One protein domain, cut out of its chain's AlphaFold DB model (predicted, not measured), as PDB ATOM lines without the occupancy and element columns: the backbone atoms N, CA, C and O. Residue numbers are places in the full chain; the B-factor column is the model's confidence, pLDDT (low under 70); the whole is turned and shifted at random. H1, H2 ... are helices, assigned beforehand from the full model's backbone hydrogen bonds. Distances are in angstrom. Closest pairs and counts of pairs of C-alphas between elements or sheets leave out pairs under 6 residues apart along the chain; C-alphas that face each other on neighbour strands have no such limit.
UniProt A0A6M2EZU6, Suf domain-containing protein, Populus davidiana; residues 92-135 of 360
ATOM      1  N   ALA A  92     105.146  91.608 126.173       44.72
ATOM      2  CA  ALA A  92     104.148  91.717 127.241       44.72
ATOM      3  C   ALA A  92     104.689  91.455 128.667       44.72
ATOM      4  O   ALA A  92     104.005  91.747 129.648       44.72
ATOM      5  N   SER A  93     105.907  90.924 128.814       52.97
ATOM      6  CA  SER A  93     106.485  90.539 130.121       52.97
ATOM      7  C   SER A  93     106.932  91.720 131.006       52.97
ATOM      8  O   SER A  93     107.197  91.560 132.199       52.97
ATOM      9  N   ALA A  94     106.991  92.927 130.436       50.38
ATOM     10  CA  ALA A  94     107.660  94.088 131.016       50.38
ATOM     11  C   ALA A  94     106.996  94.703 132.266       50.38
ATOM     12  O   ALA A  94     107.663  95.473 132.960       50.38
ATOM     13  N   LEU A  95     105.716  94.428 132.542       46.22
ATOM     14  CA  LEU A  95     105.007  94.978 133.708       46.22
ATOM     15  C   LEU A  95     105.060  94.027 134.914       46.22
ATOM     16  O   LEU A  95     105.364  94.463 136.020       46.22
ATOM     17  N   GLU A  96     104.818  92.735 134.675       52.09
ATOM     18  CA  GLU A  96     104.864  91.658 135.680       52.09
ATOM     19  C   GLU A  96     106.254  91.518 136.312       52.09
ATOM     20  O   GLU A  96     106.359  91.433 137.537       52.09
ATOM     21  N   SER A  97     107.327  91.608 135.506       61.16
ATOM     22  CA  SER A  97     108.693  91.558 136.046       61.16
ATOM     23  C   SER A  97     108.905  92.616 137.128       61.16
ATOM     24  O   SER A  97     109.530  92.322 138.133       61.16
ATOM     25  N   SER A  98     108.311  93.808 136.990       76.25
ATOM     26  CA  SER A  98     108.562  94.952 137.874       76.25
ATOM     27  C   SER A  98     108.307  94.650 139.355       76.25
ATOM     28  O   SER A  98     109.084  95.084 140.204       76.25
ATOM     29  N   LEU A  99     107.262  93.880 139.691       85.44
ATOM     30  CA  LEU A  99     106.990  93.494 141.083       85.44
ATOM     31  C   LEU A  99     107.906  92.360 141.560       85.44
ATOM     32  O   LEU A  99     108.393  92.409 142.689       85.44
ATOM     33  N   GLN A 100     108.203  91.381 140.706       84.81
ATOM     34  CA  GLN A 100     109.152  90.314 141.034       84.81
ATOM     35  C   GLN A 100     110.587  90.857 141.203       84.81
ATOM     36  O   GLN A 100     111.327  90.410 142.082       84.81
ATOM     37  N   ASP A 101     110.952  91.868 140.414       84.50
ATOM     38  CA  ASP A 101     112.192  92.636 140.491       84.50
ATOM     39  C   ASP A 101     112.230  93.426 141.817       84.50
ATOM     40  O   ASP A 101     113.204  93.317 142.555       84.50
ATOM     41  N   VAL A 102     111.146  94.129 142.205       88.06
ATOM     42  CA  VAL A 102     111.012  94.764 143.542       88.06
ATOM     43  C   VAL A 102     111.265  93.758 144.668       88.06
ATOM     44  O   VAL A 102     112.086  94.026 145.545       88.06
ATOM     45  N   VAL A 103     110.586  92.607 144.652       90.19
ATOM     46  CA  VAL A 103     110.729  91.576 145.693       90.19
ATOM     47  C   VAL A 103     112.162  91.040 145.744       90.19
ATOM     48  O   VAL A 103     112.711  90.870 146.830       90.19
ATOM     49  N   SER A 104     112.794  90.839 144.586       86.25
ATOM     50  CA  SER A 104     114.180  90.367 144.490       86.25
ATOM     51  C   SER A 104     115.186  91.408 145.001       86.25
ATOM     52  O   SER A 104     116.103  91.047 145.739       86.25
ATOM     53  N   ARG A 105     114.989  92.701 144.693       87.62
ATOM     54  CA  ARG A 105     115.841  93.814 145.161       87.62
ATOM     55  C   ARG A 105     115.828  94.004 146.678       87.62
ATOM     56  O   ARG A 105     116.845  94.404 147.238       87.62
ATOM     57  N   TYR A 106     114.702  93.726 147.335       88.62
ATOM     58  CA  TYR A 106     114.563  93.841 148.794       88.62
ATOM     59  C   TYR A 106     114.675  92.499 149.536       88.62
ATOM     60  O   TYR A 106     114.492  92.457 150.751       88.62
ATOM     61  N   SER A 107     114.991  91.408 148.833       88.69
ATOM     62  CA  SER A 107     115.384  90.147 149.467       88.69
ATOM     63  C   SER A 107     116.837  90.212 149.948       88.69
ATOM     64  O   SER A 107     117.694  90.810 149.294       88.69
ATOM     65  N   PHE A 108     117.124  89.598 151.096       86.88
ATOM     66  CA  PHE A 108     118.476  89.503 151.645       86.88
ATOM     67  C   PHE A 108     118.693  88.116 152.247       86.88
ATOM     68  O   PHE A 108     118.020  87.736 153.201       86.88
ATOM     69  N   MET A 109     119.652  87.368 151.697       86.19
ATOM     70  CA  MET A 109     119.886  85.958 152.029       86.19
ATOM     71  C   MET A 109     118.617  85.104 151.846       86.19
ATOM     72  O   MET A 109     118.206  84.865 150.712       86.19
ATOM     73  N   ASP A 110     118.019  84.630 152.936       87.06
ATOM     74  CA  ASP A 110     116.777  83.858 153.008       87.06
ATOM     75  C   ASP A 110     115.558  84.704 153.430       87.06
ATOM     76  O   ASP A 110     114.432  84.203 153.445       87.06
ATOM     77  N   LEU A 111     115.762  85.992 153.730       91.25
ATOM     78  CA  LEU A 111     114.709  86.936 154.091       91.25
ATOM     79  C   LEU A 111     114.041  87.527 152.845       91.25
ATOM     80  O   LEU A 111     114.704  88.024 151.931       91.25
ATOM     81  N   TRP A 112     112.709  87.536 152.861       91.00
ATOM     82  CA  TRP A 112     111.859  88.086 151.809       91.00
ATOM     83  C   TRP A 112     110.980  89.217 152.360       91.00
ATOM     84  O   TRP A 112     110.533  89.130 153.505       91.00
ATOM     85  N   PRO A 113     110.681  90.259 151.561       91.25
ATOM     86  CA  PRO A 113     109.858  91.391 152.000       91.25
ATOM     87  C   PRO A 113     108.362  91.058 152.164       91.25
ATOM     88  O   PRO A 113     107.615  91.871 152.704       91.25
ATOM     89  N   CYS A 114     107.918  89.882 151.706       89.88
ATOM     90  CA  CYS A 114     106.529  89.414 151.755       89.88
ATOM     91  C   CYS A 114     106.469  87.962 152.258       89.88
ATOM     92  O   CYS A 114     107.488  87.265 152.268       89.88
ATOM     93  N   SER A 115     105.285  87.468 152.641       92.50
ATOM     94  CA  SER A 115     105.150  86.063 153.040       92.50
ATOM     95  C   SER A 115     105.263  85.119 151.834       92.50
ATOM     96  O   SER A 115     105.007  85.503 150.691       92.50
ATOM     97  N   SER A 116     105.585  83.846 152.085       92.00
ATOM     98  CA  SER A 116     105.622  82.819 151.032       92.00
ATOM     99  C   SER A 116     104.285  82.669 150.300       92.00
ATOM    100  O   SER A 116     104.272  82.438 149.095       92.00
ATOM    101  N   LYS A 117     103.156  82.876 150.993       93.88
ATOM    102  CA  LYS A 117     101.822  82.863 150.375       93.88
ATOM    103  C   LYS A 117     101.668  83.992 149.360       93.88
ATOM    104  O   LYS A 117     101.177  83.750 148.262       93.88
ATOM    105  N   ASP A 118     102.103  85.201 149.711       91.62
ATOM    106  CA  ASP A 118     102.018  86.376 148.834       91.62
ATOM    107  C   ASP A 118     102.910  86.195 147.599       91.62
ATOM    108  O   ASP A 118     102.502  86.510 146.482       91.62
ATOM    109  N   LEU A 119     104.095  85.603 147.788       90.25
ATOM    110  CA  LEU A 119     105.010  85.261 146.701       90.25
ATOM    111  C   LEU A 119     104.422  84.192 145.763       90.25
ATOM    112  O   LEU A 119     104.498  84.340 144.544       90.25
ATOM    113  N   ASP A 120     103.758  83.162 146.301       90.56
ATOM    114  CA  ASP A 120     103.028  82.193 145.477       90.56
ATOM    115  C   ASP A 120     101.850  82.840 144.723       90.56
ATOM    116  O   ASP A 120     101.501  82.408 143.622       90.56
ATOM    117  N   HIS A 121     101.171  83.827 145.319       90.62
ATOM    118  CA  HIS A 121     100.099  84.569 144.648       90.62
ATOM    119  C   HIS A 121     100.647  85.395 143.478       90.62
ATOM    120  O   HIS A 121     100.066  85.340 142.394       90.62
ATOM    121  N   LEU A 122     101.792  86.059 143.661       88.94
ATOM    122  CA  LEU A 122     102.495  86.786 142.603       88.94
ATOM    123  C   LEU A 122     102.929  85.842 141.463       88.94
ATOM    124  O   LEU A 122     102.600  86.082 140.305       88.94
ATOM    125  N   ALA A 123     103.537  84.694 141.783       87.19
ATOM    126  CA  ALA A 123     103.912  83.687 140.784       87.19
ATOM    127  C   ALA A 123     102.702  83.090 140.031       87.19
ATOM    128  O   ALA A 123     102.771  82.813 138.830       87.19
ATOM    129  N   ARG A 124     101.559  82.907 140.712       88.25
ATOM    130  CA  ARG A 124     100.299  82.481 140.078       88.25
ATOM    131  C   ARG A 124      99.731  83.551 139.141       88.25
ATOM    132  O   ARG A 124      99.206  83.194 138.087       88.25
ATOM    133  N   GLN A 125      99.843  84.830 139.499       85.38
ATOM    134  CA  GLN A 125      99.437  85.949 138.645       85.38
ATOM    135  C   GLN A 125     100.271  85.987 137.356       85.38
ATOM    136  O   GLN A 125      99.699  86.005 136.263       85.38
ATOM    137  N   GLU A 126     101.594  85.854 137.475       83.62
ATOM    138  CA  GLU A 126     102.520  85.814 136.338       83.62
ATOM    139  C   GLU A 126     102.186  84.667 135.365       83.62
ATOM    140  O   GLU A 126     102.133  84.848 134.143       83.62
ATOM    141  N   TRP A 127     101.897  83.474 135.903       83.81
ATOM    142  CA  TRP A 127     101.498  82.311 135.106       83.81
ATOM    143  C   TRP A 127     100.184  82.541 134.341       83.81
ATOM    144  O   TRP A 127     100.082  82.189 133.161       83.81
ATOM    145  N   LEU A 128      99.189  83.167 134.982       84.12
ATOM    146  CA  LEU A 128      97.920  83.518 134.341       84.12
ATOM    147  C   LEU A 128      98.125  84.549 133.222       84.12
ATOM    148  O   LEU A 128      97.625  84.337 132.115       84.12
ATOM    149  N   ALA A 129      98.902  85.608 133.469       81.19
ATOM    150  CA  ALA A 129      99.209  86.639 132.479       81.19
ATOM    151  C   ALA A 129      99.890  86.050 131.227       81.19
ATOM    152  O   ALA A 129      99.439  86.279 130.101       81.19
ATOM    153  N   LYS A 130     100.911  85.199 131.418       77.56
ATOM    154  CA  LYS A 130     101.607  84.489 130.327       77.56
ATOM    155  C   LYS A 130     100.663  83.593 129.512       77.56
ATOM    156  O   LYS A 130     100.745  83.556 128.284       77.56
ATOM    157  N   ASN A 131      99.746  82.878 130.169       78.81
ATOM    158  CA  ASN A 131      98.819  81.961 129.496       78.81
ATOM    159  C   ASN A 131      97.698  82.680 128.718       78.81
ATOM    160  O   ASN A 131      97.269  82.185 127.676       78.81
ATOM    161  N   ILE A 132      97.238  83.846 129.188       78.00
ATOM    162  CA  ILE A 132      96.233  84.664 128.487       78.00
ATOM    163  C   ILE A 132      96.798  85.169 127.152       78.00
ATOM    164  O   ILE A 132      96.184  84.950 126.107       78.00
ATOM    165  N   ASN A 133      98.003  85.747 127.166       62.09
ATOM    166  CA  ASN A 133      98.646  86.285 125.962       62.09
ATOM    167  C   ASN A 133      98.898  85.190 124.909       62.09
ATOM    168  O   ASN A 133      98.568  85.358 123.736       62.09
ATOM    169  N   LYS A 134      99.338  83.999 125.341       62.19
ATOM    170  CA  LYS A 134      99.581  82.841 124.461       62.19
ATOM    171  C   LYS A 134      98.327  82.298 123.752       62.19
ATOM    172  O   LYS A 134      98.450  81.550 122.778       62.19
ATOM    173  N   LYS A 135      97.119  82.645 124.215       59.56
ATOM    174  CA  LYS A 135      95.860  82.297 123.533       59.56
ATOM    175  C   LYS A 135      95.396  83.336 122.511       59.56
ATOM    176  O   LYS A 135      94.614  82.965 121.641       59.56
TER     177      LYS A 135
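This is residues 92 to 135 of the 360 residues of the protein "Suf domain-containing protein" of Populus davidiana (UniProt A0A6M2EZU6). The printed part folds back on itself as a loose U: the shorter helix H1, a loop that turns the chain round at one end, then the longer helix H2 returning beside H1. The printed part has 44 residues, with two named helices, H1 then H2, and no named strand; the class is all helix. It is only just loose, close to compact, with a radius of gyration of the C-alphas of 11.6 A, and only just flat, spanning 37 by 20 by 11 A.

H1, residues 96 to 105, and H2, residues 116 to 135, are close but not clearly touching; their closest C-alphas, those of Glu 96 and Glu 126, are 6.3 A apart. They run opposite ways at a shallow tilt of 28 degrees. Every O i to N i+4 pair is within hydrogen-bond range in H2, and 5 of 6 in H1.

H1 begins at C-alpha 96 (104.864, 91.658, 135.680) and is 14.7 A long. H2 is 29.2 A long and ends at C-alpha 135 (95.860, 82.297, 123.533).

The C-alphas farthest apart, those of Met 109 and Lys 135, are 37.5 A apart. The printed part has no cut, and the link from H1 to H2 is short. The pLDDT is under 70 at residues 92 to 97 and 133 to 135.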